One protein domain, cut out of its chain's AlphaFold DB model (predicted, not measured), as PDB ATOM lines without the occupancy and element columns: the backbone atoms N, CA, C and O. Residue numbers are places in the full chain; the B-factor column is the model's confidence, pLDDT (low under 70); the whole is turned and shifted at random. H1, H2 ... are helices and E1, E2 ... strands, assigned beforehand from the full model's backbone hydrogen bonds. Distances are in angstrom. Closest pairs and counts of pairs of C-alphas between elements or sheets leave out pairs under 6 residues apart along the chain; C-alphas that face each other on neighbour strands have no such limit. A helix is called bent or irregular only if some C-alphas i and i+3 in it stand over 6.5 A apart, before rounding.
ATOM      1  N   PHE A  50      71.296  11.513  21.572       97.31
ATOM      2  CA  PHE A  50      72.367  10.526  21.520       97.31
ATOM      3  C   PHE A  50      73.667  11.195  21.092       97.31
ATOM      4  O   PHE A  50      73.690  12.037  20.191       97.31
ATOM      5  N   LEU A  51      74.749  10.813  21.754       97.06
ATOM      6  CA  LEU A  51      76.080  11.312  21.482       97.06
ATOM      7  C   LEU A  51      76.796  10.402  20.477       97.06
ATOM      8  O   LEU A  51      76.712   9.177  20.598       97.06
ATOM      9  N   PRO A  52      77.523  10.971  19.503       95.44
ATOM     10  CA  PRO A  52      78.310  10.177  18.571       95.44
ATOM     11  C   PRO A  52      79.506   9.539  19.294       95.44
ATOM     12  O   PRO A  52      80.055  10.125  20.233       95.44
ATOM     13  N   THR A  53      79.916   8.344  18.868       93.94
ATOM     14  CA  THR A  53      80.941   7.507  19.523       93.94
ATOM     15  C   THR A  53      82.228   8.263  19.854       93.94
ATOM     16  O   THR A  53      82.745   8.169  20.967       93.94
ATOM     17  N   GLU A  54      82.725   9.078  18.928       93.94
ATOM     18  CA  GLU A  54      83.939   9.881  19.086       93.94
ATOM     19  C   GLU A  54      83.867  10.948  20.182       93.94
ATOM     20  O   GLU A  54      84.905  11.451  20.607       93.94
ATOM     21  N   SER A  55      82.667  11.317  20.630       95.06
ATOM     22  CA  SER A  55      82.498  12.336  21.666       95.06
ATOM     23  C   SER A  55      82.625  11.785  23.085       95.06
ATOM     24  O   SER A  55      82.893  12.558  24.002       95.06
ATOM     25  N   PHE A  56      82.461  10.470  23.270       95.31
ATOM     26  CA  PHE A  56      82.512   9.842  24.593       95.31
ATOM     27  C   PHE A  56      83.520   8.694  24.711       95.31
ATOM     28  O   PHE A  56      83.829   8.278  25.826       95.31
ATOM     29  N   LEU A  57      84.078   8.201  23.600       96.25
ATOM     30  CA  LEU A  57      85.123   7.179  23.617       96.25
ATOM     31  C   LEU A  57      86.476   7.737  23.204       96.25
ATOM     32  O   LEU A  57      86.623   8.498  22.248       96.25
ATOM     33  N   ARG A  58      87.512   7.289  23.914       96.31
ATOM     34  CA  ARG A  58      88.895   7.611  23.575       96.31
ATOM     35  C   ARG A  58      89.330   6.808  22.350       96.31
ATOM     36  O   ARG A  58      89.151   5.592  22.312       96.31
ATOM     37  N   SER A  59      89.988   7.477  21.404       96.94
ATOM     38  CA  SER A  59      90.707   6.819  20.309       96.94
ATOM     39  C   SER A  59      92.121   6.409  20.727       96.94
ATOM     40  O   SER A  59      92.815   7.127  21.452       96.94
ATOM     41  N   TYR A  60      92.569   5.268  20.223       98.06
ATOM     42  CA  TYR A  60      93.911   4.732  20.355       98.06
ATOM     43  C   TYR A  60      94.531   4.536  18.982       98.06
ATOM     44  O   TYR A  60      93.945   3.896  18.112       98.06
ATOM     45  N   THR A  61      95.742   5.055  18.804       98.31
ATOM     46  CA  THR A  61      96.516   4.841  17.585       98.31
ATOM     47  C   THR A  61      97.379   3.599  17.737       98.31
ATOM     48  O   THR A  61      98.276   3.582  18.579       98.31
ATOM     49  N   VAL A  62      97.129   2.594  16.898       98.12
ATOM     50  CA  VAL A  62      97.904   1.351  16.845       98.12
ATOM     51  C   VAL A  62      99.370   1.646  16.550       98.12
ATOM     52  O   VAL A  62      99.703   2.376  15.613       98.12
ATOM     53  N   LYS A  63     100.250   1.042  17.342       97.94
ATOM     54  CA  LYS A  63     101.704   1.140  17.248       97.94
ATOM     55  C   LYS A  63     102.292  -0.145  16.674       97.94
ATOM     56  O   LYS A  63     101.641  -1.180  16.563       97.94
ATOM     57  N   SER A  64     103.569  -0.077  16.305       96.56
ATOM     58  CA  SER A  64     104.314  -1.266  15.886       96.56
ATOM     59  C   SER A  64     104.310  -2.321  16.994       96.56
ATOM     60  O   SER A  64     104.544  -1.987  18.153       96.56
ATOM     61  N   GLN A  65     104.084  -3.583  16.609       94.31
ATOM     62  CA  GLN A  65     103.993  -4.762  17.487       94.31
ATOM     63  C   GLN A  65     102.747  -4.832  18.381       94.31
ATOM     64  O   GLN A  65     102.622  -5.777  19.164       94.31
ATOM     65  N   ASP A  66     101.806  -3.897  18.251       96.94
ATOM     66  CA  ASP A  66     100.529  -4.041  18.933       96.94
ATOM     67  C   ASP A  66      99.745  -5.245  18.409       96.94
ATOM     68  O   ASP A  66      99.741  -5.588  17.228       96.94
ATOM     69  N   THR A  67      99.023  -5.861  19.332       96.50
ATOM     70  CA  THR A  67      98.015  -6.882  19.078       96.50
ATOM     71  C   THR A  67      96.732  -6.451  19.774       96.50
ATOM     72  O   THR A  67      96.773  -5.701  20.753       96.50
ATOM     73  N   LEU A  68      95.578  -6.962  19.345       96.75
ATOM     74  CA  LEU A  68      94.319  -6.655  20.036       96.75
ATOM     75  C   LEU A  68      94.367  -7.054  21.524       96.75
ATOM     76  O   LEU A  68      93.848  -6.339  22.380       96.75
ATOM     77  N   LEU A  69      95.045  -8.163  21.841       96.81
ATOM     78  CA  LEU A  69      95.226  -8.638  23.214       96.81
ATOM     79  C   LEU A  69      96.154  -7.735  24.033       96.81
ATOM     80  O   LEU A  69      95.846  -7.451  25.188       96.81
ATOM     81  N   SER A  70      97.270  -7.270  23.458       97.12
ATOM     82  CA  SER A  70      98.183  -6.360  24.163       97.12
ATOM     83  C   SER A  70      97.534  -5.004  24.404       97.12
ATOM     84  O   SER A  70      97.666  -4.468  25.499       97.12
ATOM     85  N   ILE A  71      96.769  -4.483  23.439       97.56
ATOM     86  CA  ILE A  71      95.991  -3.251  23.614       97.56
ATOM     87  C   ILE A  71      94.953  -3.442  24.725       97.56
ATOM     88  O   ILE A  71      94.912  -2.638  25.652       97.56
ATOM     89  N   ALA A  72      94.164  -4.523  24.701       96.44
ATOM     90  CA  ALA A  72      93.186  -4.802  25.755       96.44
ATOM     91  C   ALA A  72      93.845  -4.890  27.142       96.44
ATOM     92  O   ALA A  72      93.394  -4.265  28.100       96.44
ATOM     93  N   ASN A  73      94.964  -5.604  27.252       96.75
ATOM     94  CA  ASN A  73      95.688  -5.724  28.510       96.75
ATOM     95  C   ASN A  73      96.239  -4.380  29.007       96.75
ATOM     96  O   ASN A  73      96.052  -4.022  30.166       96.75
ATOM     97  N   ASN A  74      96.907  -3.629  28.136       97.12
ATOM     98  CA  ASN A  74      97.643  -2.429  28.527       97.12
ATOM     99  C   ASN A  74      96.709  -1.232  28.743       97.12
ATOM    100  O   ASN A  74      96.872  -0.474  29.700       97.12
ATOM    101  N   GLU A  75      95.707  -1.078  27.879       96.81
ATOM    102  CA  GLU A  75      94.805   0.072  27.892       96.81
ATOM    103  C   GLU A  75      93.565  -0.173  28.759       96.81
ATOM    104  O   GLU A  75      93.088   0.760  29.408       96.81
ATOM    105  N   LEU A  76      93.059  -1.412  28.815       94.88
ATOM    106  CA  LEU A  76      91.840  -1.767  29.557       94.88
ATOM    107  C   LEU A  76      92.110  -2.588  30.823       94.88
ATOM    108  O   LEU A  76      91.197  -2.804  31.614       94.88
ATOM    109  N   GLY A  77      93.352  -3.028  31.041       94.00
ATOM    110  CA  GLY A  77      93.752  -3.803  32.217       94.00
ATOM    111  C   GLY A  77      93.440  -5.301  32.142       94.00
ATOM    112  O   GLY A  77      93.677  -6.002  33.119       94.00
ATOM    113  N   SER A  78      92.896  -5.806  31.028       94.88
ATOM    114  CA  SER A  78      92.562  -7.228  30.888       94.88
ATOM    115  C   SER A  78      92.473  -7.663  29.427       94.88
ATOM    116  O   SER A  78      91.762  -7.061  28.624       94.88
ATOM    117  N   THR A  79      93.128  -8.777  29.092       95.38
ATOM    118  CA  THR A  79      92.986  -9.440  27.783       95.38
ATOM    119  C   THR A  79      91.564  -9.946  27.528       95.38
ATOM    120  O   THR A  79      91.157 -10.057  26.373       95.38
ATOM    121  N   GLY A  80      90.778 -10.201  28.581       95.00
ATOM    122  CA  GLY A  80      89.383 -10.642  28.475       95.00
ATOM    123  C   GLY A  80      88.448  -9.603  27.847       95.00
ATOM    124  O   GLY A  80      87.367  -9.958  27.388       95.00
ATOM    125  N   ARG A  81      88.882  -8.339  27.764       95.94
ATOM    126  CA  ARG A  81      88.133  -7.220  27.168       95.94
ATOM    127  C   ARG A  81      88.356  -7.056  25.663       95.94
ATOM    128  O   ARG A  81      87.864  -6.118  25.045       95.94
ATOM    129  N   VAL A  82      89.093  -7.972  25.036       95.62
ATOM    130  CA  VAL A  82      89.406  -7.909  23.599       95.62
ATOM    131  C   VAL A  82      88.161  -7.956  22.704       95.62
ATOM    132  O   VAL A  82      88.146  -7.330  21.646       95.62
ATOM    133  N   ASN A  83      87.100  -8.651  23.123       94.94
ATOM    134  CA  ASN A  83      85.865  -8.723  22.340       94.94
ATOM    135  C   ASN A  83      85.155  -7.365  22.273       94.94
ATOM    136  O   ASN A  83      84.613  -7.032  21.225       94.94
ATOM    137  N   GLU A  84      85.236  -6.556  23.333       95.38
ATOM    138  CA  GLU A  84      84.701  -5.189  23.342       95.38
ATOM    139  C   GLU A  84      85.392  -4.336  22.280       95.38
ATOM    140  O   GLU A  84      84.728  -3.660  21.499       95.38
ATOM    141  N   LEU A  85      86.726  -4.429  22.201       95.00
ATOM    142  CA  LEU A  85      87.514  -3.730  21.186       95.00
ATOM    143  C   LEU A  85      87.105  -4.132  19.773       95.00
ATOM    144  O   LEU A  85      86.986  -3.271  18.907       95.00
ATOM    145  N   ILE A  86      86.907  -5.429  19.536       95.81
ATOM    146  CA  ILE A  86      86.515  -5.931  18.219       95.81
ATOM    147  C   ILE A  86      85.126  -5.413  17.856       95.81
ATOM    148  O   ILE A  86      84.982  -4.808  16.798       95.81
ATOM    149  N   SER A  87      84.129  -5.620  18.721       95.81
ATOM    150  CA  SER A  87      82.741  -5.204  18.480       95.81
ATOM    151  C   SER A  87      82.644  -3.709  18.190       95.81
ATOM    152  O   SER A  87      82.109  -3.323  17.153       95.81
ATOM    153  N   LEU A  88      83.258  -2.885  19.041       95.94
ATOM    154  CA  LEU A  88      83.193  -1.428  18.963       95.94
ATOM    155  C   LEU A  88      83.818  -0.857  17.679       95.94
ATOM    156  O   LEU A  88      83.435   0.208  17.205       95.94
ATOM    157  N   ASN A  89      84.795  -1.561  17.108       96.44
ATOM    158  CA  ASN A  89      85.545  -1.102  15.939       96.44
ATOM    159  C   ASN A  89      85.170  -1.835  14.646       96.44
ATOM    160  O   ASN A  89      85.739  -1.546  13.591       96.44
ATOM    161  N   LYS A  90      84.228  -2.783  14.707       94.62
ATOM    162  CA  LYS A  90      83.902  -3.685  13.597       94.62
ATOM    163  C   LYS A  90      83.319  -2.967  12.387       94.62
ATOM    164  O   LYS A  90      83.575  -3.390  11.266       94.62
ATOM    165  N   GLU A  91      82.560  -1.894  12.592       93.94
ATOM    166  CA  GLU A  91      82.005  -1.108  11.483       93.94
ATOM    167  C   GLU A  91      83.122  -0.514  10.614       93.94
ATOM    168  O   GLU A  91      83.086  -0.615   9.388       93.94
ATOM    169  N   LYS A  92      84.162   0.034  11.252       95.06
ATOM    170  CA  LYS A  92      85.299   0.653  10.563       95.06
ATOM    171  C   LYS A  92      86.328  -0.368  10.074       95.06
ATOM    172  O   LYS A  92      86.888  -0.207   8.993       95.06
ATOM    173  N   TYR A  93      86.584  -1.414  10.858       95.06
ATOM    174  CA  TYR A  93      87.571  -2.450  10.555       95.06
ATOM    175  C   TYR A  93      86.933  -3.848  10.672       95.06
ATOM    176  O   TYR A  93      87.157  -4.570  11.648       95.06
ATOM    177  N   PRO A  94      86.153  -4.278   9.666       93.50
ATOM    178  CA  PRO A  94      85.340  -5.498   9.741       93.50
ATOM    179  C   PRO A  94      86.146  -6.797   9.859       93.50
ATOM    180  O   PRO A  94      85.596  -7.835  10.229       93.50
ATOM    181  N   TYR A  95      87.446  -6.751   9.562       91.69
ATOM    182  CA  TYR A  95      88.346  -7.903   9.623       91.69
ATOM    183  C   TYR A  95      89.042  -8.083  10.978       91.69
ATOM    184  O   TYR A  95      89.771  -9.063  11.139       91.69
ATOM    185  N   LEU A  96      88.835  -7.176  11.945       93.31
ATOM    186  CA  LEU A  96      89.420  -7.315  13.279       93.31
ATOM    187  C   LEU A  96      88.974  -8.625  13.930       93.31
ATOM    188  O   LEU A  96      87.786  -8.907  14.086       93.31
ATOM    189  N   SER A  97      89.946  -9.444  14.314       93.94
ATOM    190  CA  SER A  97      89.702 -10.732  14.946       93.94
ATOM    191  C   SER A  97      90.931 -11.188  15.717       93.94
ATOM    192  O   SER A  97      92.059 -10.932  15.316       93.94
ATOM    193  N   ILE A  98      90.731 -11.966  16.778       91.50
ATOM    194  CA  ILE A  98      91.838 -12.658  17.458       91.50
ATOM    195  C   ILE A  98      92.450 -13.730  16.541       91.50
ATOM    196  O   ILE A  98      93.646 -13.996  16.604       91.50
ATOM    197  N   LYS A  99      91.639 -14.349  15.667       90.44
ATOM    198  CA  LYS A  99      92.104 -15.403  14.748       90.44
ATOM    199  C   LYS A  99      93.003 -14.846  13.647       90.44
ATOM    200  O   LYS A  99      93.969 -15.493  13.262       90.44
ATOM    201  N   ASN A 100      92.666 -13.658  13.150       84.81
ATOM    202  CA  ASN A 100      93.480 -12.903  12.210       84.81
ATOM    203  C   ASN A 100      93.973 -11.636  12.906       84.81
ATOM    204  O   ASN A 100      93.368 -10.576  12.783       84.81
ATOM    205  N   ASN A 101      95.073 -11.769  13.642       80.19
ATOM    206  CA  ASN A 101      95.654 -10.686  14.433       80.19
ATOM    207  C   ASN A 101      96.390  -9.638  13.570       80.19
ATOM    208  O   ASN A 101      97.309  -8.974  14.046       80.19
ATOM    209  N   PHE A 102      96.031  -9.512  12.289       87.19
ATOM    210  CA  PHE A 102      96.494  -8.410  11.466       87.19
ATOM    211  C   PHE A 102      95.910  -7.110  12.012       87.19
ATOM    212  O   PHE A 102      94.693  -6.909  12.030       87.19
ATOM    213  N   LEU A 103      96.800  -6.230  12.454       93.69
ATOM    214  CA  LEU A 103      96.464  -4.919  12.970       93.69
ATOM    215  C   LEU A 103      97.464  -3.918  12.397       93.69
ATOM    216  O   LEU A 103      98.663  -4.007  12.653       93.69
ATOM    217  N   GLU A 104      96.977  -3.007  11.562       94.12
ATOM    218  CA  GLU A 104      97.838  -2.078  10.839       94.12
ATOM    219  C   GLU A 104      98.240  -0.899  11.732       94.12
ATOM    220  O   GLU A 104      97.414  -0.290  12.419       94.12
ATOM    221  N   VAL A 105      99.531  -0.568  11.713       97.25
ATOM    222  CA  VAL A 105     100.070   0.593  12.426       97.25
ATOM    223  C   VAL A 105      99.370   1.862  11.940       97.25
ATOM    224  O   VAL A 105      99.243   2.094  10.744       97.25
ATOM    225  N   GLY A 106      98.943   2.707  12.877       97.50
ATOM    226  CA  GLY A 106      98.221   3.944  12.582       97.50
ATOM    227  C   GLY A 106      96.698   3.809  12.578       97.50
ATOM    228  O   GLY A 106      96.017   4.838  12.578       97.50
ATOM    229  N   TYR A 107      96.144   2.590  12.650       97.06
ATOM    230  CA  TYR A 107      94.709   2.412  12.880       97.06
ATOM    231  C   TYR A 107      94.264   3.160  14.135       97.06
ATOM    232  O   TYR A 107      94.917   3.118  15.175       97.06
ATOM    233  N   GLN A 108      93.132   3.846  14.022       97.50
ATOM    234  CA  GLN A 108      92.474   4.526  15.134       97.50
ATOM    235  C   GLN A 108      91.365   3.625  15.660       97.50
ATOM    236  O   GLN A 108      90.359   3.473  14.964       97.50
ATOM    237  N   LEU A 109      91.578   3.019  16.825       97.69
ATOM    238  CA  LEU A 109      90.613   2.163  17.509       97.69
ATOM    239  C   LEU A 109      89.937   2.931  18.643       97.69
ATOM    240  O   LEU A 109      90.623   3.492  19.493       97.69
ATOM    241  N   TYR A 110      88.613   2.903  18.717       97.94
ATOM    242  CA  TYR A 110      87.909   3.326  19.921       97.94
ATOM    243  C   TYR A 110      88.105   2.299  21.028       97.94
ATOM    244  O   TYR A 110      88.089   1.089  20.787       97.94
ATOM    245  N   LEU A 111      88.292   2.791  22.245       97.00
ATOM    246  CA  LEU A 111      88.446   1.968  23.432       97.00
ATOM    247  C   LEU A 111      87.250   2.185  24.363       97.00
ATOM    248  O   LEU A 111      86.882   3.341  24.599       97.00
ATOM    249  N   PRO A 112      86.668   1.115  24.937       94.19
ATOM    250  CA  PRO A 112      85.680   1.271  25.992       94.19
ATOM    251  C   PRO A 112      86.329   1.929  27.225       94.19
ATOM    252  O   PRO A 112      87.552   1.835  27.406       94.19
ATOM    253  N   PRO A 113      85.551   2.575  28.112       93.50
ATOM    254  CA  PRO A 113      86.093   3.128  29.346       93.50
ATOM    255  C   PRO A 113      86.819   2.057  30.179       93.50
ATOM    256  O   PRO A 113      86.395   0.901  30.294       93.50
ATOM    257  N   LYS A 114      87.964   2.423  30.760       92.50
ATOM    258  CA  LYS A 114      88.827   1.470  31.478       92.50
ATOM    259  C   LYS A 114      88.182   0.955  32.767       92.50
ATOM    260  O   LYS A 114      88.383  -0.193  33.138       92.50
ATOM    261  N   ASN A 115      87.435   1.822  33.433       90.75
ATOM    262  CA  ASN A 115      86.839   1.638  34.752       90.75
ATOM    263  C   ASN A 115      85.462   0.957  34.736       90.75
ATOM    264  O   ASN A 115      84.932   0.687  35.808       90.75
ATOM    265  N   ILE A 116      84.895   0.651  33.568       91.38
ATOM    266  CA  ILE A 116      83.632  -0.094  33.480       91.38
ATOM    267  C   ILE A 116      83.892  -1.604  33.428       91.38
ATOM    268  O   ILE A 116      84.954  -2.045  32.978       91.38
ATOM    269  N   LEU A 117      82.915  -2.398  33.875       80.44
ATOM    270  CA  LEU A 117      82.917  -3.848  33.659       80.44
ATOM    271  C   LEU A 117      82.844  -4.188  32.160       80.44
ATOM    272  O   LEU A 117      82.573  -3.322  31.330       80.44
ATOM    273  N   ASN A 118      83.065  -5.464  31.828       85.25
ATOM    274  CA  ASN A 118      83.007  -5.950  30.451       85.25
ATOM    275  C   ASN A 118      81.665  -5.586  29.793       85.25
ATOM    276  O   ASN A 118      80.604  -6.074  30.200       85.25
ATOM    277  N   SER A 119      81.735  -4.743  28.769       93.12
ATOM    278  CA  SER A 119      80.613  -4.419  27.894       93.12
ATOM    279  C   SER A 119      80.452  -5.449  26.771       93.12
ATOM    280  O   SER A 119      81.278  -6.347  26.597       93.12
ATOM    281  N   SER A 120      79.384  -5.314  25.994       94.44
ATOM    282  CA  SER A 120      79.182  -6.018  24.722       94.44
ATOM    283  C   SER A 120      80.053  -5.439  23.589       94.44
ATOM    284  O   SER A 120      80.297  -6.089  22.565       94.44
ATOM    285  N   GLY A 121      80.544  -4.208  23.784       94.19
ATOM    286  CA  GLY A 121      81.164  -3.354  22.772       94.19
ATOM    287  C   GLY A 121      80.169  -2.560  21.915       94.19
ATOM    288  O   GLY A 121      80.614  -1.794  21.065       94.19
ATOM    289  N   ASP A 122      78.860  -2.694  22.147       95.31
ATOM    290  CA  ASP A 122      77.801  -1.857  21.568       95.31
ATOM    291  C   ASP A 122      77.394  -0.760  22.565       95.31
ATOM    292  O   ASP A 122      76.380  -0.833  23.266       95.31
ATOM    293  N   LEU A 123      78.275   0.232  22.707       97.00
ATOM    294  CA  LEU A 123      78.120   1.307  23.680       97.00
ATOM    295  C   LEU A 123      77.311   2.472  23.111       97.00
ATOM    296  O   LEU A 123      77.511   2.887  21.970       97.00
ATOM    297  N   PHE A 124      76.492   3.085  23.959       97.19
ATOM    298  CA  PHE A 124      75.826   4.349  23.669       97.19
ATOM    299  C   PHE A 124      76.203   5.409  24.701       97.19
ATOM    300  O   PHE A 124      76.596   5.098  25.829       97.19
ATOM    301  N   ALA A 125      76.003   6.672  24.334       98.06
ATOM    302  CA  ALA A 125      75.903   7.740  25.309       98.06
ATOM    303  C   ALA A 125      74.730   8.667  24.987       98.06
ATOM    304  O   ALA A 125      74.414   8.902  23.819       98.06
ATOM    305  N   ILE A 126      74.069   9.168  26.026       98.25
ATOM    306  CA  ILE A 126      72.923  10.073  25.911       98.25
ATOM    307  C   ILE A 126      73.074  11.263  26.845       98.25
ATOM    308  O   ILE A 126      73.532  11.130  27.981       98.25
ATOM    309  N   ASN A 127      72.584  12.401  26.371       98.31
ATOM    310  CA  ASN A 127      72.275  13.557  27.191       98.31
ATOM    311  C   ASN A 127      70.764  13.653  27.337       98.31
ATOM    312  O   ASN A 127      70.012  13.476  26.372       98.31
ATOM    313  N   GLY A 128      70.305  13.969  28.538       97.69
ATOM    314  CA  GLY A 128      68.895  14.220  28.725       97.69
ATOM    315  C   GLY A 128      68.533  14.685  30.113       97.69
ATOM    316  O   GLY A 128      69.383  15.007  30.941       97.69
ATOM    317  N   LYS A 129      67.230  14.714  30.351       97.62
ATOM    318  CA  LYS A 129      66.641  15.117  31.618       97.62
ATOM    319  C   LYS A 129      66.075  13.913  32.336       97.62
ATOM    320  O   LYS A 129      65.248  13.196  31.771       97.62
ATOM    321  N   LEU A 130      66.487  13.706  33.577       97.31
ATOM    322  CA  LEU A 130      65.959  12.648  34.419       97.31
ATOM    323  C   LEU A 130      64.478  12.924  34.708       97.31
ATOM    324  O   LEU A 130      64.128  13.952  35.278       97.31
ATOM    325  N   ILE A 131      63.593  12.029  34.277       97.31
ATOM    326  CA  ILE A 131      62.141  12.134  34.490       97.31
ATOM    327  C   ILE A 131      61.721  11.334  35.718       97.31
ATOM    328  O   ILE A 131      60.852  11.761  36.474       97.31
ATOM    329  N   SER A 132      62.345  10.179  35.915       96.88
ATOM    330  CA  SER A 132      62.168   9.348  37.099       96.88
ATOM    331  C   SER A 132      63.393   8.467  37.311       96.88
ATOM    332  O   SER A 132      64.031   8.041  36.349       96.88
ATOM    333  N   ASN A 133      63.696   8.175  38.568       93.88
ATOM    334  CA  ASN A 133      64.711   7.222  38.989       93.88
ATOM    335  C   ASN A 133      64.140   6.345  40.101       93.88
ATOM    336  O   ASN A 133      63.916   6.794  41.221       93.88
ATOM    337  N   THR A 134      63.867   5.087  39.780       90.81
ATOM    338  CA  THR A 134      63.648   4.052  40.792       90.81
ATOM    339  C   THR A 134      64.928   3.242  40.954       90.81
ATOM    340  O   THR A 134      65.813   3.303  40.100       90.81
ATOM    341  N   ASN A 135      64.996   2.420  42.002       78.88
ATOM    342  CA  ASN A 135      66.164   1.587  42.314       78.88
ATOM    343  C   ASN A 135      66.586   0.629  41.183       78.88
ATOM    344  O   ASN A 135      67.655   0.039  41.253       78.88
ATOM    345  N   SER A 136      65.733   0.398  40.182       88.25
ATOM    346  CA  SER A 136      66.018  -0.532  39.086       88.25
ATOM    347  C   SER A 136      65.853   0.073  37.701       88.25
ATOM    348  O   SER A 136      66.198  -0.577  36.720       88.25
ATOM    349  N   THR A 137      65.269   1.264  37.558       96.56
ATOM    350  CA  THR A 137      65.017   1.845  36.235       96.56
ATOM    351  C   THR A 137      64.990   3.356  36.310       96.56
ATOM    352  O   THR A 137      64.238   3.959  37.077       96.56
ATOM    353  N   TRP A 138      65.791   3.973  35.457       97.44
ATOM    354  CA  TRP A 138      65.826   5.411  35.277       97.44
ATOM    355  C   TRP A 138      65.235   5.749  33.913       97.44
ATOM    356  O   TRP A 138      65.572   5.138  32.901       97.44
ATOM    357  N   THR A 139      64.322   6.714  33.882       98.12
ATOM    358  CA  THR A 139      63.715   7.216  32.648       98.12
ATOM    359  C   THR A 139      64.277   8.590  32.354       98.12
ATOM    360  O   THR A 139      64.103   9.521  33.141       98.12
ATOM    361  N   VAL A 140      64.919   8.732  31.200       98.19
ATOM    362  CA  VAL A 140      65.560   9.973  30.776       98.19
ATOM    363  C   VAL A 140      64.881  10.479  29.520       98.19
ATOM    364  O   VAL A 140      64.785   9.765  28.528       98.19
ATOM    365  N   LYS A 141      64.402  11.719  29.536       98.06
ATOM    366  CA  LYS A 141      63.952  12.390  28.320       98.06
ATOM    367  C   LYS A 141      65.180  12.787  27.517       98.06
ATOM    368  O   LYS A 141      65.986  13.576  28.003       98.06
ATOM    369  N   VAL A 142      65.303  12.258  26.308       96.88
ATOM    370  CA  VAL A 142      66.436  12.505  25.405       96.88
ATOM    371  C   VAL A 142      66.056  13.390  24.218       96.88
ATOM    372  O   VAL A 142      66.953  13.894  23.563       96.88
ATOM    373  N   ASP A 143      64.760  13.612  23.958       94.81
ATOM    374  CA  ASP A 143      64.243  14.579  22.970       94.81
ATOM    375  C   ASP A 143      62.766  14.950  23.277       94.81
ATOM    376  O   ASP A 143      62.154  14.370  24.178       94.81
ATOM    377  N   GLU A 144      62.155  15.902  22.554       86.19
ATOM    378  CA  GLU A 144      60.791  16.420  22.779       86.19
ATOM    379  C   GLU A 144      59.682  15.354  22.766       86.19
ATOM    380  O   GLU A 144      58.647  15.565  23.397       86.19
ATOM    381  N   GLY A 145      59.914  14.190  22.161       89.62
ATOM    382  CA  GLY A 145      58.981  13.057  22.160       89.62
ATOM    383  C   GLY A 145      59.608  11.717  22.535       89.62
ATOM    384  O   GLY A 145      58.959  10.688  22.361       89.62
ATOM    385  N   LEU A 146      60.856  11.707  23.015       95.50
ATOM    386  CA  LEU A 146      61.606  10.475  23.240       95.50
ATOM    387  C   LEU A 146      62.115  10.388  24.677       95.50
ATOM    388  O   LEU A 146      62.865  11.242  25.155       95.50
ATOM    389  N   THR A 147      61.732   9.305  25.343       97.19
ATOM    390  CA  THR A 147      62.310   8.876  26.614       97.19
ATOM    391  C   THR A 147      63.084   7.587  26.417       97.19
ATOM    392  O   THR A 147      62.655   6.713  25.666       97.19
ATOM    393  N   TYR A 148      64.187   7.457  27.134       96.81
ATOM    394  CA  TYR A 148      65.037   6.285  27.146       96.81
ATOM    395  C   TYR A 148      65.057   5.697  28.554       96.81
ATOM    396  O   TYR A 148      65.284   6.417  29.530       96.81
ATOM    397  N   SER A 149      64.774   4.401  28.661       97.50
ATOM    398  CA  SER A 149      64.874   3.669  29.919       97.50
ATOM    399  C   SER A 149      66.256   3.044  30.016       97.50
ATOM    400  O   SER A 149      66.648   2.270  29.145       97.50
ATOM    401  N   ILE A 150      66.971   3.388  31.080       97.19
ATOM    402  CA  ILE A 150      68.281   2.838  31.411       97.19
ATOM    403  C   ILE A 150      68.219   2.119  32.752       97.19
ATOM    404  O   ILE A 150      67.407   2.448  33.622       97.19
ATOM    405  N   TYR A 151      69.095   1.136  32.905       96.88
ATOM    406  CA  TYR A 151      69.148   0.271  34.074       96.88
ATOM    407  C   TYR A 151      70.512   0.446  34.743       96.88
ATOM    408  O   TYR A 151      71.491  -0.156  34.287       96.88
ATOM    409  N   PRO A 152      70.616   1.295  35.783       94.94
ATOM    410  CA  PRO A 152      71.772   1.270  36.664       94.94
ATOM    411  C   PRO A 152      71.962  -0.132  37.248       94.94
ATOM    412  O   PRO A 152      71.010  -0.871  37.495       94.94
ATOM    413  N   MET A 153      73.217  -0.502  37.424       91.81
ATOM    414  CA  MET A 153      73.684  -1.765  37.970       91.81
ATOM    415  C   MET A 153      74.436  -1.498  39.272       91.81
ATOM    416  O   MET A 153      74.847  -0.374  39.542       91.81
ATOM    417  N   GLU A 154      74.709  -2.555  40.036       90.94
ATOM    418  CA  GLU A 154      75.493  -2.473  41.279       90.94
ATOM    419  C   GLU A 154      76.852  -1.773  41.088       90.94
ATOM    420  O   GLU A 154      77.348  -1.099  41.983       90.94
ATOM    421  N   ASN A 155      77.450  -1.902  39.903       91.19
ATOM    422  CA  ASN A 155      78.743  -1.318  39.561       91.19
ATOM    423  C   ASN A 155      78.641  -0.048  38.692       91.19
ATOM    424  O   ASN A 155      79.636   0.327  38.062       91.19
ATOM    425  N   THR A 156      77.459   0.567  38.573       94.81
ATOM    426  CA  THR A 156      77.322   1.856  37.887       94.81
ATOM    427  C   THR A 156      78.133   2.910  38.626       94.81
ATOM    428  O   THR A 156      78.060   3.051  39.843       94.81
ATOM    429  N   ILE A 157      78.929   3.656  37.870       95.56
ATOM    430  CA  ILE A 157      79.753   4.736  38.390       95.56
ATOM    431  C   ILE A 157      78.921   6.012  38.354       95.56
ATOM    432  O   ILE A 157      78.564   6.502  37.283       95.56
ATOM    433  N   PHE A 158      78.652   6.565  39.529       94.94
ATOM    434  CA  PHE A 158      78.076   7.895  39.675       94.94
ATOM    435  C   PHE A 158      79.217   8.879  39.932       94.94
ATOM    436  O   PHE A 158      79.862   8.841  40.981       94.94
ATOM    437  N   GLU A 159      79.545   9.717  38.945       90.75
ATOM    438  CA  GLU A 159      80.624  10.697  39.102       90.75
ATOM    439  C   GLU A 159      80.075  12.022  39.639       90.75
ATOM    440  O   GLU A 159      79.027  12.508  39.214       90.75
ATOM    441  N   SER A 160      80.832  12.657  40.537       88.81
ATOM    442  CA  SER A 160      80.531  13.959  41.165       88.81
ATOM    443  C   SER A 160      79.327  14.007  42.117       88.81
ATOM    444  O   SER A 160      79.227  14.958  42.887       88.81
ATOM    445  N   LYS A 161      78.441  13.010  42.090       87.44
ATOM    446  CA  LYS A 161      77.277  12.856  42.972       87.44
ATOM    447  C   LYS A 161      77.055  11.375  43.274       87.44
ATOM    448  O   LYS A 161      77.337  10.549  42.411       87.44
ATOM    449  N   ASN A 162      76.525  11.046  44.450       91.06
ATOM    450  CA  ASN A 162      76.020   9.699  44.737       91.06
ATOM    451  C   ASN A 162      74.678   9.451  44.026       91.06
ATOM    452  O   ASN A 162      74.020  10.396  43.590       91.06
ATOM    453  N   GLU A 163      74.256   8.186  43.925       91.00
ATOM    454  CA  GLU A 163      73.005   7.793  43.258       91.00
ATOM    455  C   GLU A 163      71.787   8.542  43.823       91.00
ATOM    456  O   GLU A 163      70.961   9.060  43.068       91.00
ATOM    457  N   GLU A 164      71.703   8.658  45.150       91.00
ATOM    458  CA  GLU A 164      70.563   9.249  45.858       91.00
ATOM    459  C   GLU A 164      70.466  10.773  45.689       91.00
ATOM    460  O   GLU A 164      69.442  11.375  46.013       91.00
ATOM    461  N   GLU A 165      71.527  11.411  45.189       93.44
ATOM    462  CA  GLU A 165      71.576  12.855  44.952       93.44
ATOM    463  C   GLU A 165      71.009  13.256  43.584       93.44
ATOM    464  O   GLU A 165      70.800  14.448  43.333       93.44
ATOM    465  N   PHE A 166      70.764  12.291  42.694       94.81
ATOM    466  CA  PHE A 166      70.067  12.535  41.437       94.81
ATOM    467  C   PHE A 166      68.562  12.562  41.681       94.81
ATOM    468  O   PHE A 166      67.982  11.625  42.231       94.81
ATOM    469  N   ILE A 167      67.909  13.630  41.231       95.00
ATOM    470  CA  ILE A 167      66.460  13.791  41.382       95.00
ATOM    471  C   ILE A 167      65.785  14.081  40.039       95.00
ATOM    472  O   ILE A 167      66.408  14.646  39.134       95.00
ATOM    473  N   PRO A 168      64.493  13.736  39.882       96.50
ATOM    474  CA  PRO A 168      63.731  14.111  38.699       96.50
ATOM    475  C   PRO A 168      63.821  15.613  38.411       96.50
ATOM    476  O   PRO A 168      63.522  16.449  39.263       96.50
ATOM    477  N   GLY A 169      64.210  15.950  37.186       95.06
ATOM    478  CA  GLY A 169      64.490  17.308  36.735       95.06
ATOM    479  C   GLY A 169      65.966  17.574  36.446       95.06
ATOM    480  O   GLY A 169      66.237  18.485  35.662       95.06
ATOM    481  N   ASP A 170      66.883  16.778  37.004       96.12
ATOM    482  CA  ASP A 170      68.321  16.916  36.763       96.12
ATOM    483  C   ASP A 170      68.685  16.627  35.302       96.12
ATOM    484  O   ASP A 170      68.139  15.723  34.660       96.12
ATOM    485  N   CYS A 171      69.641  17.390  34.777       97.25
ATOM    486  CA  CYS A 171      70.257  17.119  33.485       97.25
ATOM    487  C   CYS A 171      71.401  16.116  33.687       97.25
ATOM    488  O   CYS A 171      72.290  16.352  34.507       97.25
ATOM    489  N   VAL A 172      71.387  15.011  32.942       97.62
ATOM    490  CA  VAL A 172      72.329  13.894  33.102       97.62
ATOM    491  C   VAL A 172      73.017  13.542  31.786       97.62
ATOM    492  O   VAL A 172      72.409  13.650  30.715       97.62
ATOM    493  N   ASN A 173      74.275  13.115  31.869       97.88
ATOM    494  CA  ASN A 173      74.962  12.377  30.813       97.88
ATOM    495  C   ASN A 173      75.058  10.916  31.249       97.88
ATOM    496  O   ASN A 173      75.360  10.629  32.409       97.88
ATOM    497  N   ILE A 174      74.813   9.994  30.325       97.75
ATOM    498  CA  ILE A 174      74.884   8.559  30.596       97.75
ATOM    499  C   ILE A 174      75.724   7.904  29.516       97.75
ATOM    500  O   ILE A 174      75.484   8.148  28.337       97.75
ATOM    501  N   ILE A 175      76.658   7.045  29.921       97.62
ATOM    502  CA  ILE A 175      77.331   6.080  29.046       97.62
ATOM    503  C   ILE A 175      76.831   4.691  29.436       97.62
ATOM    504  O   ILE A 175      76.851   4.329  30.616       97.62
ATOM    505  N   GLY A 176      76.385   3.913  28.457       96.94
ATOM    506  CA  GLY A 176      75.785   2.606  28.687       96.94
ATOM    507  C   GLY A 176      76.034   1.608  27.568       96.94
ATOM    508  O   GLY A 176      76.758   1.881  26.613       96.94
ATOM    509  N   ASP A 177      75.433   0.437  27.727       96.81
ATOM    510  CA  ASP A 177      75.468  -0.679  26.786       96.81
ATOM    511  C   ASP A 177      74.078  -0.901  26.198       96.81
ATOM    512  O   ASP A 177      73.112  -1.051  26.956       96.81
ATOM    513  N   ASN A 178      73.971  -0.955  24.871       95.44
ATOM    514  CA  ASN A 178      72.716  -1.302  24.208       95.44
ATOM    515  C   ASN A 178      72.253  -2.711  24.613       95.44
ATOM    516  O   ASN A 178      71.049  -2.970  24.696       95.44
ATOM    517  N   GLU A 179      73.177  -3.615  24.961       94.06
ATOM    518  CA  GLU A 179      72.833  -4.899  25.563       94.06
ATOM    519  C   GLU A 179      72.250  -4.691  26.969       94.06
ATOM    520  O   GLU A 179      72.956  -4.459  27.956       94.06
ATOM    521  N   GLY A 180      70.920  -4.782  27.047       93.06
ATOM    522  CA  GLY A 180      70.156  -4.634  28.283       93.06
ATOM    523  C   GLY A 180      69.978  -3.188  28.749       93.06
ATOM    524  O   GLY A 180      69.535  -2.995  29.876       93.06
ATOM    525  N   ASN A 181      70.320  -2.187  27.925       95.62
ATOM    526  CA  ASN A 181      70.261  -0.755  28.266       95.62
ATOM    527  C   ASN A 181      70.924  -0.432  29.615       95.62
ATOM    528  O   ASN A 181      70.429   0.373  30.414       95.62
ATOM    529  N   ARG A 182      72.036  -1.115  29.891       95.88
ATOM    530  CA  ARG A 182      72.749  -1.047  31.166       95.88
ATOM    531  C   ARG A 182      73.482   0.283  31.252       95.88
ATOM    532  O   ARG A 182      74.195   0.645  30.321       95.88
ATOM    533  N   ALA A 183      73.337   1.003  32.357       96.00
ATOM    534  CA  ALA A 183      74.085   2.235  32.578       96.00
ATOM    535  C   ALA A 183      75.425   1.917  33.247       96.00
ATOM    536  O   ALA A 183      75.463   1.315  34.317       96.00
ATOM    537  N   PHE A 184      76.533   2.327  32.638       96.25
ATOM    538  CA  PHE A 184      77.854   2.152  33.236       96.25
ATOM    539  C   PHE A 184      78.312   3.383  34.000       96.25
ATOM    540  O   PHE A 184      78.888   3.242  35.074       96.25
ATOM    541  N   ILE A 185      78.085   4.570  33.439       96.75
ATOM    542  CA  ILE A 185      78.514   5.840  34.020       96.75
ATOM    543  C   ILE A 185      77.351   6.821  33.931       96.75
ATOM    544  O   ILE A 185      76.746   6.956  32.865       96.75
ATOM    545  N   ILE A 186      77.059   7.503  35.035       97.00
ATOM    546  CA  ILE A 186      76.051   8.559  35.121       97.00
ATOM    547  C   ILE A 186      76.695   9.793  35.748       97.00
ATOM    548  O   ILE A 186      77.294   9.714  36.822       97.00
ATOM    549  N   THR A 187      76.575  10.939  35.080       97.06
ATOM    550  CA  THR A 187      77.139  12.211  35.547       97.06
ATOM    551  C   THR A 187      76.127  13.349  35.408       97.06
ATOM    552  O   THR A 187      75.262  13.300  34.526       97.06
ATOM    553  N   PRO A 188      76.197  14.394  36.251       96.19
ATOM    554  CA  PRO A 188      75.462  15.628  35.998       96.19
ATOM    555  C   PRO A 188      76.006  16.347  34.749       96.19
ATOM    556  O   PRO A 188      77.185  16.213  34.412       96.19
ATOM    557  N   GLN A 189      75.144  17.108  34.067       92.62
ATOM    558  CA  GLN A 189      75.535  18.021  32.978       92.62
ATOM    559  C   GLN A 189      76.073  19.362  33.473       92.62
ATOM    560  O   GLN A 189      75.572  19.859  34.507       92.62
TER     561      GLN A 189
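What this domain is: This is residues 50 to 189 of the 189 residues of the protein "LysM domain-containing protein" of Candidatus Levybacteria bacterium RBG_13_35_9 (UniProt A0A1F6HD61). What does the model look like? It is two lobes in a row along one long axis: a small closed barrel of five strands, E3 to E7, and a smaller lobe in which H2 and H3 pack mainly on E2 of the two-strand ribbon of E1 and E2. The short H1 packs on the outside of the barrel, over E3. What is it made of? The printed part has 140 residues with three named helices and seven named strands, in the order H1 E1 H2 H3 E2 E3 E4 E5 E6 E7, a mixed class; the barrel is mixed and the ribbon antiparallel. How large is it? It is compact, with a radius of gyration of the C-alphas of 16.4 A, and elongated, spanning 49 by 28 by 22 A.

Where its parts are: What comes first? H1 is residues 53 to 56, from C-alpha 53 at (80.941, 7.507, 19.523), and E1 is residues 58 to 61. H2, residues 68 to 76, is 11.0 A long; H3, residues 79 to 89, is 16.3 A long and irregular, with C-alphas 80 and 83 7.3 A apart. E2 is residues 108 to 111. Which residues make the barrel? E3, residues 123 to 134, is 22.6 A long and bends by 103 degrees at residue 131; E4 is residues 137 to 143, 18.4 A. E5, residues 146 to 158, is 23.4 A long and bends by 118 degrees at residue 154. E6 is residues 171 to 177, 19.7 A, and E7 is residues 182 to 188, 17.6 A, ending at C-alpha 188 at (75.462, 15.628, 35.998).

How they stand to each other: Where is H1? It is on the barrel, outside it and over E3, and their closest C-alphas, Phe 56 and Ala 125, are 7.0 A apart. What is near E2? E1 is its antiparallel neighbour, with N 60 and O 109 2.7 A apart, and the closest C-alphas of H3 and E2, Leu 85 and Leu 111, are 6.2 A apart. H2 and H3 touch about perpendicular, at 79 degrees, with C-alphas 73 and 79 closest at 4.7 A. Are the helix backbones complete? Every O i to N i+4 pair is within hydrogen-bond range in H2, 5 of 7 are in H3, and H1 is too short for such a pair. How does the barrel close? E3, E4 and E5 are a meander of two hairpins, each strand the antiparallel neighbour of the one before, with N 131 and O 139 2.8 A apart and N 140 and O 148 2.9 A. With E6 they form a Greek key, the first strand being the antiparallel neighbour of the fourth, with N 126 and O 174 2.9 A apart. E7 is parallel to E5, with N 183 and O 151 2.9 A apart, and forms a hairpin with E6, with N 175 and O 185 2.9 A apart.

The domain as a whole: How far does it reach? The two C-alphas farthest apart, those of Gln 65 and Pro 168, are 49.3 A apart. Which links are long? Those from H3 to E2, E2 to E3 and E5 to E6 are long. Is it complete and confident? The printed part has no cut, its mean pLDDT is 94.7, and no printed residue is under 70.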